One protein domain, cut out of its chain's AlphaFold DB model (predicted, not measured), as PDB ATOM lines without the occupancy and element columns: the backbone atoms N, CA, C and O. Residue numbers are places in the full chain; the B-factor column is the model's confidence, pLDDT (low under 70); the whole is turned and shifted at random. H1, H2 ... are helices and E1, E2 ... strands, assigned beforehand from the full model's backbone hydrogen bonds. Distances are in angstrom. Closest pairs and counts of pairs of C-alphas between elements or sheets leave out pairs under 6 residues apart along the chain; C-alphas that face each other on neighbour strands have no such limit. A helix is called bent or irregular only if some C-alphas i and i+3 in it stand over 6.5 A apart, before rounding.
ATOM      1  N   GLU A  37     172.145 103.097 107.113       53.25
ATOM      2  CA  GLU A  37     172.782 104.195 106.366       53.25
ATOM      3  C   GLU A  37     171.725 105.120 105.742       53.25
ATOM      4  O   GLU A  37     171.906 106.340 105.717       53.25
ATOM      5  N   ASP A  38     170.548 104.573 105.418       68.69
ATOM      6  CA  ASP A  38     169.441 105.313 104.818       68.69
ATOM      7  C   ASP A  38     168.992 106.530 105.637       68.69
ATOM      8  O   ASP A  38     168.690 107.565 105.059       68.69
ATOM      9  N   ILE A  39     168.932 106.489 106.974       74.38
ATOM     10  CA  ILE A  39     168.384 107.626 107.751       74.38
ATOM     11  C   ILE A  39     169.327 108.838 107.731       74.38
ATOM     12  O   ILE A  39     168.875 109.979 107.591       74.38
ATOM     13  N   VAL A  40     170.636 108.607 107.876       79.44
ATOM     14  CA  VAL A  40     171.649 109.674 107.844       79.44
ATOM     15  C   VAL A  40     171.795 110.224 106.428       79.44
ATOM     16  O   VAL A  40     171.907 111.441 106.260       79.44
ATOM     17  N   ASP A  41     171.751 109.363 105.415       81.00
ATOM     18  CA  ASP A  41     171.878 109.794 104.026       81.00
ATOM     19  C   ASP A  41     170.608 110.475 103.509       81.00
ATOM     20  O   ASP A  41     170.717 111.528 102.884       81.00
ATOM     21  N   ASN A  42     169.416 110.013 103.903       82.81
ATOM     22  CA  ASN A  42     168.157 110.725 103.665       82.81
ATOM     23  C   ASN A  42     168.181 112.121 104.289       82.81
ATOM     24  O   ASN A  42     167.812 113.100 103.648       82.81
ATOM     25  N   PHE A  43     168.653 112.242 105.531       85.06
ATOM     26  CA  PHE A  43     168.783 113.545 106.175       85.06
ATOM     27  C   PHE A  43     169.676 114.498 105.369       85.06
ATOM     28  O   PHE A  43     169.287 115.639 105.117       85.06
ATOM     29  N   LYS A  44     170.859 114.031 104.943       84.69
ATOM     30  CA  LYS A  44     171.777 114.832 104.119       84.69
ATOM     31  C   LYS A  44     171.144 115.183 102.775       84.69
ATOM     32  O   LYS A  44     171.288 116.314 102.328       84.69
ATOM     33  N   GLN A  45     170.443 114.241 102.148       87.06
ATOM     34  CA  GLN A  45     169.761 114.455 100.877       87.06
ATOM     35  C   GLN A  45     168.679 115.528 101.003       87.06
ATOM     36  O   GLN A  45     168.679 116.468 100.219       87.06
ATOM     37  N   TYR A  46     167.802 115.449 102.008       87.75
ATOM     38  CA  TYR A  46     166.770 116.465 102.222       87.75
ATOM     39  C   TYR A  46     167.364 117.836 102.526       87.75
ATOM     40  O   TYR A  46     166.894 118.834 101.993       87.75
ATOM     41  N   LEU A  47     168.431 117.900 103.321       86.62
ATOM     42  CA  LEU A  47     169.116 119.162 103.580       86.62
ATOM     43  C   LEU A  47     169.760 119.747 102.310       86.62
ATOM     44  O   LEU A  47     169.697 120.954 102.089       86.62
ATOM     45  N   ASN A  48     170.376 118.905 101.477       87.75
ATOM     46  CA  ASN A  48     170.955 119.334 100.205       87.75
ATOM     47  C   ASN A  48     169.868 119.825  99.249       87.75
ATOM     48  O   ASN A  48     170.006 120.915  98.714       87.75
ATOM     49  N   ASN A  49     168.760 119.091  99.128       86.81
ATOM     50  CA  ASN A  49     167.605 119.534  98.355       86.81
ATOM     51  C   ASN A  49     167.112 120.890  98.870       86.81
ATOM     52  O   ASN A  49     166.986 121.820  98.085       86.81
ATOM     53  N   ALA A  50     166.910 121.046 100.183       86.31
ATOM     54  CA  ALA A  50     166.491 122.318 100.773       86.31
ATOM     55  C   ALA A  50     167.415 123.476 100.361       86.31
ATOM     56  O   ALA A  50     166.950 124.547  99.975       86.31
ATOM     57  N   ARG A  51     168.730 123.243 100.383       85.19
ATOM     58  CA  ARG A  51     169.727 124.223  99.954       85.19
ATOM     59  C   ARG A  51     169.682 124.499  98.448       85.19
ATOM     60  O   ARG A  51     169.821 125.651  98.045       85.19
ATOM     61  N   ASP A  52     169.507 123.477  97.624       87.25
ATOM     62  CA  ASP A  52     169.433 123.619  96.169       87.25
ATOM     63  C   ASP A  52     168.179 124.401  95.760       87.25
ATOM     64  O   ASP A  52     168.285 125.377  95.015       87.25
ATOM     65  N   TYR A  53     167.019 124.064  96.332       86.12
ATOM     66  CA  TYR A  53     165.773 124.811  96.140       86.12
ATOM     67  C   TYR A  53     165.892 126.255  96.640       86.12
ATOM     68  O   TYR A  53     165.433 127.175  95.963       86.12
ATOM     69  N   TYR A  54     166.577 126.484  97.767       84.69
ATOM     70  CA  TYR A  54     166.870 127.834  98.249       84.69
ATOM     71  C   TYR A  54     167.684 128.645  97.226       84.69
ATOM     72  O   TYR A  54     167.320 129.779  96.909       84.69
ATOM     73  N   ASN A  55     168.738 128.056  96.653       83.50
ATOM     74  CA  ASN A  55     169.562 128.704  95.626       83.50
ATOM     75  C   ASN A  55     168.785 128.976  94.326       83.50
ATOM     76  O   ASN A  55     169.082 129.941  93.624       83.50
ATOM     77  N   MET A  56     167.787 128.145  94.017       83.81
ATOM     78  CA  MET A  56     166.857 128.330  92.897       83.81
ATOM     79  C   MET A  56     165.670 129.250  93.234       83.81
ATOM     80  O   MET A  56     164.825 129.481  92.377       83.81
ATOM     81  N   GLN A  57     165.622 129.812  94.449       82.94
ATOM     82  CA  GLN A  57     164.571 130.719  94.933       82.94
ATOM     83  C   GLN A  57     163.169 130.091  95.044       82.94
ATOM     84  O   GLN A  57     162.167 130.798  95.107       82.94
ATOM     85  N   HIS A  58     163.089 128.766  95.149       78.69
ATOM     86  CA  HIS A  58     161.859 128.026  95.440       78.69
ATOM     87  C   HIS A  58     161.699 127.864  96.958       78.69
ATOM     88  O   HIS A  58     161.967 126.808  97.530       78.69
ATOM     89  N   TYR A  59     161.344 128.956  97.638       79.88
ATOM     90  CA  TYR A  59     161.427 129.042  99.101       79.88
ATOM     91  C   TYR A  59     160.492 128.079  99.849       79.88
ATOM     92  O   TYR A  59     160.876 127.558 100.892       79.88
ATOM     93  N   GLU A  60     159.301 127.805  99.321       77.00
ATOM     94  CA  GLU A  60     158.346 126.876  99.942       77.00
ATOM     95  C   GLU A  60     158.844 125.428  99.871       77.00
ATOM     96  O   GLU A  60     158.913 124.753 100.899       77.00
ATOM     97  N   ASP A  61     159.316 124.984  98.701       80.88
ATOM     98  CA  ASP A  61     159.950 123.670  98.532       80.88
ATOM     99  C   ASP A  61     161.206 123.540  99.405       80.88
ATOM    100  O   ASP A  61     161.420 122.523 100.074       80.88
ATOM    101  N   ALA A  62     162.031 124.592  99.449       84.12
ATOM    102  CA  ALA A  62     163.217 124.636 100.298       84.12
ATOM    103  C   ALA A  62     162.858 124.426 101.777       84.12
ATOM    104  O   ALA A  62     163.525 123.659 102.477       84.12
ATOM    105  N   PHE A  63     161.790 125.071 102.249       83.38
ATOM    106  CA  PHE A  63     161.330 124.948 103.629       83.38
ATOM    107  C   PHE A  63     160.698 123.591 103.922       83.38
ATOM    108  O   PHE A  63     160.987 123.005 104.964       83.38
ATOM    109  N   TYR A  64     159.922 123.046 102.984       83.81
ATOM    110  CA  TYR A  64     159.385 121.691 103.069       83.81
ATOM    111  C   TYR A  64     160.501 120.658 103.291       83.81
ATOM    112  O   TYR A  64     160.457 119.869 104.241       83.81
ATOM    113  N   TYR A  65     161.548 120.688 102.460       84.75
ATOM    114  CA  TYR A  65     162.684 119.773 102.595       84.75
ATOM    115  C   TYR A  65     163.484 120.014 103.878       84.75
ATOM    116  O   TYR A  65     163.953 119.056 104.505       84.75
ATOM    117  N   LEU A  66     163.609 121.272 104.306       85.38
ATOM    118  CA  LEU A  66     164.256 121.621 105.564       85.38
ATOM    119  C   LEU A  66     163.499 121.033 106.762       85.38
ATOM    120  O   LEU A  66     164.108 120.349 107.587       85.38
ATOM    121  N   ASP A  67     162.183 121.228 106.843       81.81
ATOM    122  CA  ASP A  67     161.345 120.654 107.900       81.81
ATOM    123  C   ASP A  67     161.428 119.121 107.896       81.81
ATOM    124  O   ASP A  67     161.670 118.491 108.933       81.81
ATOM    125  N   TYR A  68     161.355 118.500 106.715       82.00
ATOM    126  CA  TYR A  68     161.489 117.053 106.584       82.00
ATOM    127  C   TYR A  68     162.853 116.541 107.081       82.00
ATOM    128  O   TYR A  68     162.926 115.520 107.781       82.00
ATOM    129  N   SER A  69     163.935 117.276 106.799       83.94
ATOM    130  CA  SER A  69     165.268 116.962 107.321       83.94
ATOM    131  C   SER A  69     165.279 117.007 108.857       83.94
ATOM    132  O   SER A  69     165.701 116.047 109.503       83.94
ATOM    133  N   PHE A  70     164.702 118.036 109.485       80.44
ATOM    134  CA  PHE A  70     164.667 118.143 110.947       80.44
ATOM    135  C   PHE A  70     163.769 117.098 111.613       80.44
ATOM    136  O   PHE A  70     164.133 116.564 112.666       80.44
ATOM    137  N   ARG A  71     162.636 116.732 111.002       78.88
ATOM    138  CA  ARG A  71     161.808 115.601 111.460       78.88
ATOM    139  C   ARG A  71     162.584 114.286 111.401       78.88
ATOM    140  O   ARG A  71     162.499 113.487 112.336       78.88
ATOM    141  N   THR A  72     163.369 114.079 110.344       77.56
ATOM    142  CA  THR A  72     164.265 112.918 110.211       77.56
ATOM    143  C   THR A  72     165.325 112.926 111.315       77.56
ATOM    144  O   THR A  72     165.478 111.931 112.020       77.56
ATOM    145  N   TYR A  73     165.960 114.073 111.577       80.12
ATOM    146  CA  TYR A  73     166.903 114.240 112.690       80.12
ATOM    147  C   TYR A  73     166.265 113.965 114.060       80.12
ATOM    148  O   TYR A  73     166.891 113.361 114.932       80.12
ATOM    149  N   GLY A  74     165.004 114.353 114.270       75.62
ATOM    150  CA  GLY A  74     164.260 114.066 115.500       75.62
ATOM    151  C   GLY A  74     164.155 112.568 115.806       75.62
ATOM    152  O   GLY A  74     164.297 112.175 116.965       75.62
ATOM    153  N   LYS A  75     163.995 111.745 114.762       78.81
ATOM    154  CA  LYS A  75     163.874 110.279 114.842       78.81
ATOM    155  C   LYS A  75     165.215 109.553 115.009       78.81
ATOM    156  O   LYS A  75     165.210 108.381 115.371       78.81
ATOM    157  N   MET A  76     166.341 110.233 114.782       79.44
ATOM    158  CA  MET A  76     167.673 109.632 114.888       79.44
ATOM    159  C   MET A  76     168.071 109.290 116.329       79.44
ATOM    160  O   MET A  76     167.783 110.035 117.279       79.44
ATOM    161  N   ASN A  77     168.833 108.208 116.480       82.44
ATOM    162  CA  ASN A  77     169.503 107.855 117.730       82.44
ATOM    163  C   ASN A  77     170.762 108.720 117.973       82.44
ATOM    164  O   ASN A  77     171.163 109.546 117.152       82.44
ATOM    165  N   ASN A  78     171.400 108.564 119.138       82.88
ATOM    166  CA  ASN A  78     172.561 109.382 119.515       82.88
ATOM    167  C   ASN A  78     173.787 109.158 118.619       82.88
ATOM    168  O   ASN A  78     174.557 110.093 118.410       82.88
ATOM    169  N   PHE A  79     173.965 107.944 118.092       83.88
ATOM    170  CA  PHE A  79     175.077 107.617 117.205       83.88
ATOM    171  C   PHE A  79     174.907 108.310 115.845       83.88
ATOM    172  O   PHE A  79     175.796 109.042 115.420       83.88
ATOM    173  N   GLU A  80     173.739 108.197 115.217       79.62
ATOM    174  CA  GLU A  80     173.392 108.895 113.967       79.62
ATOM    175  C   GLU A  80     173.506 110.419 114.114       79.62
ATOM    176  O   GLU A  80     174.180 111.079 113.323       79.62
ATOM    177  N   LYS A  81     172.949 110.985 115.196       80.38
ATOM    178  CA  LYS A  81     173.086 112.418 115.509       80.38
ATOM    179  C   LYS A  81     174.548 112.834 115.645       80.38
ATOM    180  O   LYS A  81     174.902 113.932 115.225       80.38
ATOM    181  N   SER A  82     175.402 111.987 116.225       78.62
ATOM    182  CA  SER A  82     176.834 112.280 116.353       78.62
ATOM    183  C   SER A  82     177.539 112.356 114.996       78.62
ATOM    184  O   SER A  82     178.370 113.240 114.803       78.62
ATOM    185  N   GLN A  83     177.146 111.515 114.032       79.62
ATOM    186  CA  GLN A  83     177.682 111.559 112.670       79.62
ATOM    187  C   GLN A  83     177.212 112.799 111.906       79.62
ATOM    188  O   GLN A  83     177.989 113.424 111.190       79.62
ATOM    189  N   VAL A  84     175.953 113.191 112.093       77.44
ATOM    190  CA  VAL A  84     175.387 114.391 111.474       77.44
ATOM    191  C   VAL A  84     176.022 115.672 112.028       77.44
ATOM    192  O   VAL A  84     176.323 116.582 111.266       77.44
ATOM    193  N   ARG A  85     176.311 115.736 113.336       72.06
ATOM    194  CA  ARG A  85     176.991 116.887 113.969       72.06
ATOM    195  C   ARG A  85     178.398 117.149 113.432       72.06
ATOM    196  O   ARG A  85     178.888 118.264 113.576       72.06
ATOM    197  N   ALA A  86     179.044 116.148 112.837       65.62
ATOM    198  CA  ALA A  86     180.344 116.316 112.196       65.62
ATOM    199  C   ALA A  86     180.253 117.051 110.844       65.62
ATOM    200  O   ALA A  86     181.282 117.478 110.323       65.62
ATOM    201  N   ASN A  87     179.046 117.220 110.291       61.88
ATOM    202  CA  ASN A  87     178.797 117.993 109.082       61.88
ATOM    203  C   ASN A  87     178.199 119.360 109.477       61.88
ATOM    204  O   ASN A  87     177.023 119.427 109.840       61.88
ATOM    205  N   PRO A  88     178.999 120.440 109.514       56.22
ATOM    206  CA  PRO A  88     178.538 121.725 110.020       56.22
ATOM    207  C   PRO A  88     177.439 122.296 109.120       56.22
ATOM    208  O   PRO A  88     177.653 122.618 107.952       56.22
ATOM    209  N   PHE A  89     176.250 122.437 109.694       67.12
ATOM    210  CA  PHE A  89     175.126 123.122 109.075       67.12
ATOM    211  C   PHE A  89     175.418 124.607 108.993       67.12
ATOM    212  O   PHE A  89     175.711 125.239 110.009       67.12
ATOM    213  N   ASN A  90     175.286 125.179 107.804       69.31
ATOM    214  CA  ASN A  90     175.288 126.624 107.689       69.31
ATOM    215  C   ASN A  90     173.938 127.149 108.215       69.31
ATOM    216  O   ASN A  90     172.896 126.863 107.633       69.31
ATOM    217  N   GLN A  91     173.953 127.851 109.347       72.44
ATOM    218  CA  GLN A  91     172.744 128.411 109.956       72.44
ATOM    219  C   GLN A  91     172.278 129.696 109.254       72.44
ATOM    220  O   GLN A  91     171.094 130.006 109.304       72.44
ATOM    221  N   GLU A  92     173.164 130.412 108.558       79.94
ATOM    222  CA  GLU A  92     172.869 131.725 107.969       79.94
ATOM    223  C   GLU A  92     171.808 131.638 106.867       79.94
ATOM    224  O   GLU A  92     170.824 132.374 106.908       79.94
ATOM    225  N   TRP A  93     171.930 130.686 105.932       85.88
ATOM    226  CA  TRP A  93     170.937 130.536 104.855       85.88
ATOM    227  C   TRP A  93     169.575 130.056 105.367       85.88
ATOM    228  O   TRP A  93     168.560 130.342 104.743       85.88
ATOM    229  N   ILE A  94     169.524 129.356 106.507       84.62
ATOM    230  CA  ILE A  94     168.254 128.959 107.130       84.62
ATOM    231  C   ILE A  94     167.546 130.193 107.680       84.62
ATOM    232  O   ILE A  94     166.344 130.358 107.470       84.62
ATOM    233  N   ILE A  95     168.286 131.072 108.364       84.06
ATOM    234  CA  ILE A  95     167.742 132.340 108.861       84.06
ATOM    235  C   ILE A  95     167.264 133.181 107.675       84.06
ATOM    236  O   ILE A  95     166.161 133.720 107.719       84.06
ATOM    237  N   GLU A  96     168.045 133.245 106.596       85.56
ATOM    238  CA  GLU A  96     167.672 133.977 105.384       85.56
ATOM    239  C   GLU A  96     166.425 133.392 104.701       85.56
ATOM    240  O   GLU A  96     165.509 134.146 104.371       85.56
ATOM    241  N   LEU A  97     166.328 132.064 104.571       87.56
ATOM    242  CA  LEU A  97     165.136 131.361 104.082       87.56
ATOM    243  C   LEU A  97     163.902 131.693 104.931       87.56
ATOM    244  O   LEU A  97     162.860 132.047 104.382       87.56
ATOM    245  N   CYS A  98     164.021 131.636 106.262       83.69
ATOM    246  CA  CYS A  98     162.917 131.976 107.160       83.69
ATOM    247  C   CYS A  98     162.496 133.442 106.978       83.69
ATOM    248  O   CYS A  98     161.311 133.718 106.827       83.69
ATOM    249  N   CYS A  99     163.449 134.379 106.906       82.12
ATOM    250  CA  CYS A  99     163.154 135.792 106.647       82.12
ATOM    251  C   CYS A  99     162.437 135.988 105.300       82.12
ATOM    252  O   CYS A  99     161.511 136.790 105.210       82.12
ATOM    253  N   LYS A 100     162.839 135.262 104.249       83.88
ATOM    254  CA  LYS A 100     162.202 135.322 102.923       83.88
ATOM    255  C   LYS A 100     160.754 134.844 102.953       83.88
ATOM    256  O   LYS A 100     159.903 135.523 102.395       83.88
ATOM    257  N   ILE A 101     160.477 133.725 103.617       78.56
ATOM    258  CA  ILE A 101     159.115 133.184 103.751       78.56
ATOM    259  C   ILE A 101     158.235 134.123 104.565       78.56
ATOM    260  O   ILE A 101     157.126 134.433 104.141       78.56
ATOM    261  N   ILE A 102     158.759 134.631 105.681       77.31
ATOM    262  CA  ILE A 102     158.067 135.600 106.532       77.31
ATOM    263  C   ILE A 102     157.696 136.851 105.730       77.31
ATOM    264  O   ILE A 102     156.544 137.263 105.750       77.31
ATOM    265  N   ASN A 103     158.638 137.405 104.960       70.75
ATOM    266  CA  ASN A 103     158.409 138.588 104.124       70.75
ATOM    267  C   ASN A 103     157.474 138.350 102.928       70.75
ATOM    268  O   ASN A 103     157.004 139.320 102.338       70.75
ATOM    269  N   ASN A 104     157.288 137.094 102.518       68.88
ATOM    270  CA  ASN A 104     156.392 136.719 101.426       68.88
ATOM    271  C   ASN A 104     155.004 136.303 101.929       68.88
ATOM    272  O   ASN A 104     154.113 136.158 101.105       68.88
ATOM    273  N   HIS A 105     154.820 136.098 103.237       64.81
ATOM    274  CA  HIS A 105     153.559 135.651 103.838       64.81
ATOM    275  C   HIS A 105     152.984 134.356 103.220       64.81
ATOM    276  O   HIS A 105     151.772 134.198 103.120       64.81
ATOM    277  N   GLY A 106     153.855 133.430 102.799       61.84
ATOM    278  CA  GLY A 106     153.453 132.163 102.166       61.84
ATOM    279  C   GLY A 106     152.888 131.120 103.141       61.84
ATOM    280  O   GLY A 106     152.784 131.368 104.344       61.84
ATOM    281  N   GLU A 107     152.591 129.917 102.634       64.25
ATOM    282  CA  GLU A 107     151.969 128.809 103.397       64.25
ATOM    283  C   GLU A 107     152.704 128.493 104.713       64.25
ATOM    284  O   GLU A 107     152.075 128.191 105.721       64.25
ATOM    285  N   TYR A 108     154.032 128.646 104.720       70.75
ATOM    286  CA  TYR A 108     154.904 128.362 105.864       70.75
ATOM    287  C   TYR A 108     155.214 129.576 106.751       70.75
ATOM    288  O   TYR A 108     156.210 129.571 107.480       70.75
ATOM    289  N   TYR A 109     154.430 130.655 106.675       74.38
ATOM    290  CA  TYR A 109     154.678 131.877 107.444       74.38
ATOM    291  C   TYR A 109     154.807 131.607 108.954       74.38
ATOM    292  O   TYR A 109     155.775 132.042 109.594       74.38
ATOM    293  N   GLN A 110     153.842 130.881 109.525       71.56
ATOM    294  CA  GLN A 110     153.803 130.632 110.964       71.56
ATOM    295  C   GLN A 110     154.942 129.700 111.380       71.56
ATOM    296  O   GLN A 110     155.620 129.955 112.370       71.56
ATOM    297  N   GLU A 111     155.214 128.667 110.591       77.75
ATOM    298  CA  GLU A 111     156.281 127.707 110.834       77.75
ATOM    299  C   GLU A 111     157.661 128.359 110.745       77.75
ATOM    300  O   GLU A 111     158.519 128.086 111.584       77.75
ATOM    301  N   ALA A 112     157.891 129.235 109.763       79.00
ATOM    302  CA  ALA A 112     159.139 129.985 109.627       79.00
ATOM    303  C   ALA A 112     159.345 130.941 110.809       79.00
ATOM    304  O   ALA A 112     160.455 131.041 111.344       79.00
ATOM    305  N   THR A 113     158.267 131.588 111.258       76.62
ATOM    306  CA  THR A 113     158.264 132.421 112.463       76.62
ATOM    307  C   THR A 113     158.623 131.572 113.684       76.62
ATOM    308  O   THR A 113     159.653 131.814 114.313       76.62
ATOM    309  N   ASP A 114     157.883 130.496 113.957       72.88
ATOM    310  CA  ASP A 114     158.128 129.557 115.061       72.88
ATOM    311  C   ASP A 114     159.549 128.977 115.037       72.88
ATOM    312  O   ASP A 114     160.162 128.754 116.086       72.88
ATOM    313  N   PHE A 115     160.109 128.756 113.846       77.81
ATOM    314  CA  PHE A 115     161.459 128.239 113.677       77.81
ATOM    315  C   PHE A 115     162.528 129.230 114.152       77.81
ATOM    316  O   PHE A 115     163.444 128.831 114.883       77.81
ATOM    317  N   ILE A 116     162.409 130.512 113.789       76.62
ATOM    318  CA  ILE A 116     163.292 131.584 114.281       76.62
ATOM    319  C   ILE A 116     163.232 131.662 115.807       76.62
ATOM    320  O   ILE A 116     164.267 131.735 116.474       76.62
ATOM    321  N   ILE A 117     162.022 131.564 116.356       68.56
ATOM    322  CA  ILE A 117     161.740 131.683 117.787       68.56
ATOM    323  C   ILE A 117     162.361 130.523 118.561       68.56
ATOM    324  O   ILE A 117     163.168 130.722 119.473       68.56
ATOM    325  N   LYS A 118     162.020 129.293 118.168       71.38
ATOM    326  CA  LYS A 118     162.462 128.056 118.818       71.38
ATOM    327  C   LYS A 118     163.983 127.945 118.869       71.38
ATOM    328  O   LYS A 118     164.526 127.444 119.852       71.38
ATOM    329  N   ASN A 119     164.661 128.408 117.821       72.81
ATOM    330  CA  ASN A 119     166.115 128.344 117.707       72.81
ATOM    331  C   ASN A 119     166.826 129.628 118.165       72.81
ATOM    332  O   ASN A 119     168.054 129.673 118.140       72.81
ATOM    333  N   LYS A 120     166.081 130.640 118.638       71.81
ATOM    334  CA  LYS A 120     166.606 131.917 119.149       71.81
ATOM    335  C   LYS A 120     167.510 132.643 118.151       71.81
ATOM    336  O   LYS A 120     168.522 133.232 118.541       71.81
ATOM    337  N   TYR A 121     167.161 132.598 116.867       77.25
ATOM    338  CA  TYR A 121     167.922 133.322 115.856       77.25
ATOM    339  C   TYR A 121     167.707 134.827 115.993       77.25
ATOM    340  O   TYR A 121     166.604 135.300 116.259       77.25
ATOM    341  N   SER A 122     168.791 135.581 115.827       76.44
ATOM    342  CA  SER A 122     168.733 137.040 115.818       76.44
ATOM    343  C   SER A 122     168.328 137.524 114.431       76.44
ATOM    344  O   SER A 122     168.868 137.061 113.427       76.44
ATOM    345  N   VAL A 123     167.393 138.468 114.388       79.50
ATOM    346  CA  VAL A 123     166.926 139.107 113.157       79.50
ATOM    347  C   VAL A 123     166.823 140.615 113.342       79.50
ATOM    348  O   VAL A 123     166.683 141.126 114.455       79.50
ATOM    349  N   LYS A 124     166.898 141.325 112.224       80.06
ATOM    350  CA  LYS A 124     166.749 142.770 112.112       80.06
ATOM    351  C   LYS A 124     165.439 143.100 111.415       80.06
ATOM    352  O   LYS A 124     165.001 142.364 110.537       80.06
ATOM    353  N   LEU A 125     164.829 144.218 111.787       75.69
ATOM    354  CA  LEU A 125     163.515 144.621 111.290       75.69
ATOM    355  C   LEU A 125     163.608 145.969 110.580       75.69
ATOM    356  O   LEU A 125     164.309 146.879 111.029       75.69
ATOM    357  N   CYS A 126     162.882 146.102 109.476       70.44
ATOM    358  CA  CYS A 126     162.589 147.389 108.866       70.44
ATOM    359  C   CYS A 126     161.184 147.825 109.284       70.44
ATOM    360  O   CYS A 126     160.214 147.288 108.764       70.44
ATOM    361  N   MET A 127     161.082 148.820 110.166       66.62
ATOM    362  CA  MET A 127     159.798 149.337 110.676       66.62
ATOM    363  C   MET A 127     158.978 150.120 109.638       66.62
ATOM    364  O   MET A 127     157.862 150.537 109.920       66.62
ATOM    365  N   ASP A 128     159.564 150.420 108.479       59.97
ATOM    366  CA  ASP A 128     158.904 151.173 107.408       59.97
ATOM    367  C   ASP A 128     158.368 150.281 106.286       59.97
ATOM    368  O   ASP A 128     157.534 150.713 105.497       59.97
ATOM    369  N   CYS A 129     158.917 149.075 106.151       56.72
ATOM    370  CA  CYS A 129     158.535 148.124 105.107       56.72
ATOM    371  C   CYS A 129     158.025 146.813 105.682       56.72
ATOM    372  O   CYS A 129     157.825 145.882 104.905       56.72
ATOM    373  N   ASP A 130     157.911 146.733 107.005       65.56
ATOM    374  CA  ASP A 130     157.431 145.568 107.733       65.56
ATOM    375  C   ASP A 130     158.129 144.283 107.264       65.56
ATOM    376  O   ASP A 130     157.515 143.274 106.944       65.56
ATOM    377  N   CYS A 131     159.462 144.356 107.146       70.06
ATOM    378  CA  CYS A 131     160.294 143.271 106.626       70.06
ATOM    379  C   CYS A 131     161.331 142.814 107.657       70.06
ATOM    380  O   CYS A 131     161.987 143.638 108.304       70.06
ATOM    381  N   VAL A 132     161.542 141.501 107.726       77.38
ATOM    382  CA  VAL A 132     162.578 140.829 108.516       77.38
ATOM    383  C   VAL A 132     163.818 140.570 107.668       77.38
ATOM    384  O   VAL A 132     163.734 140.189 106.499       77.38
ATOM    385  N   TYR A 133     164.985 140.746 108.271       78.50
ATOM    386  CA  TYR A 133     166.289 140.518 107.668       78.50
ATOM    387  C   TYR A 133     167.199 139.751 108.621       78.50
ATOM    388  O   TYR A 133     167.050 139.820 109.844       78.50
ATOM    389  N   THR A 134     168.205 139.076 108.066       82.81
ATOM    390  CA  THR A 134     169.302 138.532 108.872       82.81
ATOM    391  C   THR A 134     170.129 139.672 109.482       82.81
ATOM    392  O   THR A 134     170.091 140.819 109.022       82.81
ATOM    393  N   THR A 135     170.897 139.371 110.529       74.38
ATOM    394  CA  THR A 135     171.762 140.347 111.215       74.38
ATOM    395  C   THR A 135     172.853 140.945 110.331       74.38
ATOM    396  O   THR A 135     173.364 142.016 110.657       74.38
ATOM    397  N   ASP A 136     173.188 140.309 109.211       77.25
ATOM    398  CA  ASP A 136     174.258 140.761 108.314       77.25
ATOM    399  C   ASP A 136     173.851 141.982 107.485       77.25
ATOM    400  O   ASP A 136     174.700 142.738 107.002       77.25
ATOM    401  N   TYR A 137     172.546 142.236 107.363       74.81
ATOM    402  CA  TYR A 137     172.047 143.423 106.687       74.81
ATOM    403  C   TYR A 137     172.162 144.654 107.598       74.81
ATOM    404  O   TYR A 137     171.794 144.650 108.776       74.81
ATOM    405  N   ASN A 138     172.664 145.753 107.034       75.62
ATOM    406  CA  ASN A 138     172.769 147.045 107.729       75.62
ATOM    407  C   ASN A 138     171.615 147.997 107.381       75.62
ATOM    408  O   ASN A 138     171.283 148.894 108.156       75.62
ATOM    409  N   CYS A 139     170.987 147.792 106.225       74.44
ATOM    410  CA  CYS A 139     169.861 148.576 105.742       74.44
ATOM    411  C   CYS A 139     168.839 147.677 105.038       74.44
ATOM    412  O   CYS A 139     169.155 146.583 104.566       74.44
ATOM    413  N   CYS A 140     167.599 148.148 104.985       71.00
ATOM    414  CA  CYS A 140     166.527 147.499 104.253       71.00
ATOM    415  C   CYS A 140     166.815 147.557 102.751       71.00
ATOM    416  O   CYS A 140     166.986 148.639 102.194       71.00
ATOM    417  N   ILE A 141     166.798 146.405 102.077       67.75
ATOM    418  CA  ILE A 141     167.022 146.330 100.623       67.75
ATOM    419  C   ILE A 141     165.921 147.079  99.847       67.75
ATOM    420  O   ILE A 141     166.191 147.630  98.785       67.75
ATOM    421  N   LYS A 142     164.687 147.129 100.376       58.81
ATOM    422  CA  LYS A 142     163.541 147.762  99.701       58.81
ATOM    423  C   LYS A 142     163.576 149.292  99.776       58.81
ATOM    424  O   LYS A 142     163.387 149.952  98.761       58.81
ATOM    425  N   CYS A 143     163.798 149.866 100.961       58.03
ATOM    426  CA  CYS A 143     163.695 151.319 101.172       58.03
ATOM    427  C   CYS A 143     165.013 152.015 101.540       58.03
ATOM    428  O   CYS A 143     165.028 153.230 101.729       58.03
ATOM    429  N   GLY A 144     166.112 151.271 101.690       68.00
ATOM    430  CA  GLY A 144     167.433 151.801 102.039       68.00
ATOM    431  C   GLY A 144     167.565 152.324 103.473       68.00
ATOM    432  O   GLY A 144     168.643 152.769 103.864       68.00
ATOM    433  N   LYS A 145     166.495 152.279 104.273       73.19
ATOM    434  CA  LYS A 145     166.492 152.779 105.651       73.19
ATOM    435  C   LYS A 145     167.251 151.847 106.602       73.19
ATOM    436  O   LYS A 145     167.352 150.647 106.328       73.19
ATOM    437  N   PRO A 146     167.805 152.383 107.704       74.38
ATOM    438  CA  PRO A 146     168.514 151.577 108.687       74.38
ATOM    439  C   PRO A 146     167.586 150.523 109.281       74.38
ATOM    440  O   PRO A 146     166.424 150.798 109.579       74.38
ATOM    441  N   LEU A 147     168.122 149.321 109.459       78.12
ATOM    442  CA  LEU A 147     167.404 148.268 110.152       78.12
ATOM    443  C   LEU A 147     167.547 148.458 111.655       78.12
ATOM    444  O   LEU A 147     168.636 148.724 112.166       78.12
ATOM    445  N   THR A 148     166.446 148.285 112.363       71.12
ATOM    446  CA  THR A 148     166.449 148.242 113.817       71.12
ATOM    447  C   THR A 148     166.606 146.802 114.260       71.12
ATOM    448  O   THR A 148     165.778 145.947 113.944       71.12
ATOM    449  N   GLU A 149     167.652 146.531 115.033       65.62
ATOM    450  CA  GLU A 149     167.591 145.405 115.955       65.62
ATOM    451  C   GLU A 149     166.551 145.762 117.022       65.62
ATOM    452  O   GLU A 149     166.612 146.870 117.568       65.62
ATOM    453  N   PRO A 150     165.577 144.891 117.316       60.25
ATOM    454  CA  PRO A 150     164.676 145.088 118.444       60.25
ATOM    455  C   PRO A 150     165.486 145.081 119.754       60.25
ATOM    456  O   PRO A 150     165.705 144.055 120.395       60.25
ATOM    457  N   ALA A 151     165.987 146.257 120.131       46.44
ATOM    458  CA  ALA A 151     166.926 146.424 121.227       46.44
ATOM    459  C   ALA A 151     166.290 146.017 122.564       46.44
ATOM    460  O   ALA A 151     165.202 146.471 122.921       46.44
ATOM    461  N   GLY A 152     166.991 145.168 123.322       51.84
ATOM    462  CA  GLY A 152     166.591 144.769 124.675       51.84
ATOM    463  C   GLY A 152     165.393 143.817 124.755       51.84
ATOM    464  O   GLY A 152     164.876 143.600 125.852       51.84
ATOM    465  N   LYS A 153     164.944 143.244 123.632       58.47
ATOM    466  CA  LYS A 153     163.889 142.223 123.613       58.47
ATOM    467  C   LYS A 153     164.518 140.839 123.519       58.47
ATOM    468  O   LYS A 153     165.471 140.630 122.775       58.47
ATOM    469  N   SER A 154     164.014 139.900 124.317       56.47
ATOM    470  CA  SER A 154     164.415 138.504 124.167       56.47
ATOM    471  C   SER A 154     163.855 137.955 122.844       56.47
ATOM    472  O   SER A 154     162.857 138.490 122.353       56.47
ATOM    473  N   PRO A 155     164.449 136.901 122.261       51.06
ATOM    474  CA  PRO A 155     163.915 136.249 121.064       51.06
ATOM    475  C   PRO A 155     162.423 135.904 121.184       51.06
ATOM    476  O   PRO A 155     161.687 136.041 120.216       51.06
ATOM    477  N   GLU A 156     161.962 135.553 122.387       47.94
ATOM    478  CA  GLU A 156     160.555 135.266 122.692       47.94
ATOM    479  C   GLU A 156     159.654 136.518 122.677       47.94
ATOM    480  O   GLU A 156     158.484 136.421 122.347       47.94
ATOM    481  N   LYS A 157     160.172 137.715 122.971       56.78
ATOM    482  CA  LYS A 157     159.402 138.962 122.798       56.78
ATOM    483  C   LYS A 157     159.352 139.424 121.347       56.78
ATOM    484  O   LYS A 157     158.369 140.013 120.923       56.78
ATOM    485  N   ILE A 158     160.422 139.179 120.593       57.56
ATOM    486  CA  ILE A 158     160.464 139.472 119.155       57.56
ATOM    487  C   ILE A 158     159.477 138.555 118.428       57.56
ATOM    488  O   ILE A 158     158.778 139.018 117.545       57.56
ATOM    489  N   ALA A 159     159.382 137.295 118.852       50.41
ATOM    490  CA  ALA A 159     158.403 136.301 118.424       50.41
ATOM    491  C   ALA A 159     156.944 136.754 118.550       50.41
ATOM    492  O   ALA A 159     156.183 136.706 117.592       50.41
ATOM    493  N   GLU A 160     156.571 137.153 119.766       52.09
ATOM    494  CA  GLU A 160     155.204 137.517 120.134       52.09
ATOM    495  C   GLU A 160     154.765 138.787 119.416       52.09
ATOM    496  O   GLU A 160     153.615 138.911 119.013       52.09
ATOM    497  N   GLU A 161     155.701 139.712 119.229       54.50
ATOM    498  CA  GLU A 161     155.436 140.978 118.572       54.50
ATOM    499  C   GLU A 161     155.714 140.927 117.066       54.50
ATOM    500  O   GLU A 161     155.370 141.873 116.383       54.50
ATOM    501  N   LEU A 162     156.324 139.874 116.510       54.69
ATOM    502  CA  LEU A 162     156.643 139.776 115.077       54.69
ATOM    503  C   LEU A 162     155.387 139.935 114.206       54.69
ATOM    504  O   LEU A 162     155.428 140.761 113.303       54.69
ATOM    505  N   PRO A 163     154.256 139.260 114.489       51.88
ATOM    506  CA  PRO A 163     153.002 139.504 113.775       51.88
ATOM    507  C   PRO A 163     152.511 140.960 113.883       51.88
ATOM    508  O   PRO A 163     152.057 141.530 112.891       51.88
ATOM    509  N   ASP A 164     152.658 141.580 115.060       48.16
ATOM    510  CA  ASP A 164     152.244 142.966 115.325       48.16
ATOM    511  C   ASP A 164     153.202 144.008 114.702       48.16
ATOM    512  O   ASP A 164     152.770 145.073 114.264       48.16
ATOM    513  N   ILE A 165     154.507 143.711 114.647       48.53
ATOM    514  CA  ILE A 165     155.588 144.554 114.108       48.53
ATOM    515  C   ILE A 165     155.651 144.448 112.586       48.53
ATOM    516  O   ILE A 165     155.912 145.444 111.924       48.53
ATOM    517  N   LEU A 166     155.405 143.260 112.030       46.28
ATOM    518  CA  LEU A 166     155.282 143.045 110.587       46.28
ATOM    519  C   LEU A 166     153.926 143.492 110.045       46.28
ATOM    520  O   LEU A 166     153.627 143.258 108.878       46.28
ATOM    521  N   GLY A 167     153.099 144.118 110.889       43.72
ATOM    522  CA  GLY A 167     151.835 144.695 110.476       43.72
ATOM    523  C   GLY A 167     150.968 143.680 109.752       43.72
ATOM    524  O   GLY A 167     150.371 144.032 108.731       43.72
TER     525      GLY A 167
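What this domain is: This is residues 37 to 167 of the 320 residues of an uncharacterized protein of Methanobrevibacter sp (UniProt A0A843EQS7). Two lobes stand end to end: in one, the small strand hairpin E1 and E2 packs on helix H4, with H5 and H6 completing that lobe; the other is a longer helical hairpin, H1 and H2, with short H3 at its far end. H4 lies in the middle, between E2 and the near end of H2. The printed part has 131 residues with six named helices and two named strands, in the order H1 H2 H3 H4 H5 E1 E2 H6; the two-stranded sheet is antiparallel and the class is mostly helix. The whole is compact, with a radius of gyration of the C-alphas of 15.7 A, yet elongated in outline, spanning 49 by 31 by 24 A.

Where its parts are: Strand E1 is residues 123 to 126, with C-alpha 123 at (166.926, 139.107, 113.157), and E2 is residues 131 to 134. H4, residues 92 to 104, is 18.4 A long, and H5, residues 109 to 118, is 14.3 A. H6 is residues 155 to 165, ending with C-alpha 165 at (155.588, 144.554, 114.108); it is irregular, with C-alphas 160 and 163 7.0 A apart. H1, residues 37 to 55, is the longest helix at 27.0 A and begins with C-alpha 37 at (172.782, 104.195, 106.366). H2, residues 59 to 75, is 24.6 A long, and H3 is residues 78 to 85.

How they stand to each other: E1 and E2 form an antiparallel hairpin, with N 124 and O 133 within hydrogen-bond range at 2.8 A, and N 133 and O 124 also at 2.8 A. The closest C-alphas of H4 and E2 are those of Cys 99 and Val 132, 5.4 A apart. E1 and H6 are near each other, with 7 pairs of C-alphas within 10 A. H4 and H5 form a helical hairpin and touch, closest at the C-alphas of Cys 98 and Ala 112, 4.9 A, opposite ways at a steep tilt of 37 degrees, only just past shallow. H5 touches H6, closest at the C-alphas of Ile 117 and Ala 159, 5.7 A. H2, with residues 59 to 63 alone, touches residues 97 to 101 of H4, closest at the C-alphas of Tyr 59 and Leu 97, 6.6 A, at a steep tilt of 52 degrees. H1 and H2 form a helical hairpin and touch, closest at the C-alphas of Ala 50 and Ala 62, 4.0 A, opposite ways at a shallow tilt of 21 degrees. H1, with residue 40 alone, only just touches H3, with 3 pairs of C-alphas within 8 A, the closest being Val 40 and Glu 80 at 6.4 A. H3 and H4 are apart. Every O i to N i+4 pair is within hydrogen-bond range in H1, H2, H3, H4 and H5, and 5 of 7 in H6.

The domain as a whole: The two C-alphas farthest apart, those of Glu 37 and Asp 128, are 49.0 A from each other. The printed part has no cut. The link from E2 to H6, residues 135 to 154, is long. The mean pLDDT of the printed part is 73.2, and 39 residues are under 70, among them residues 149 to 167.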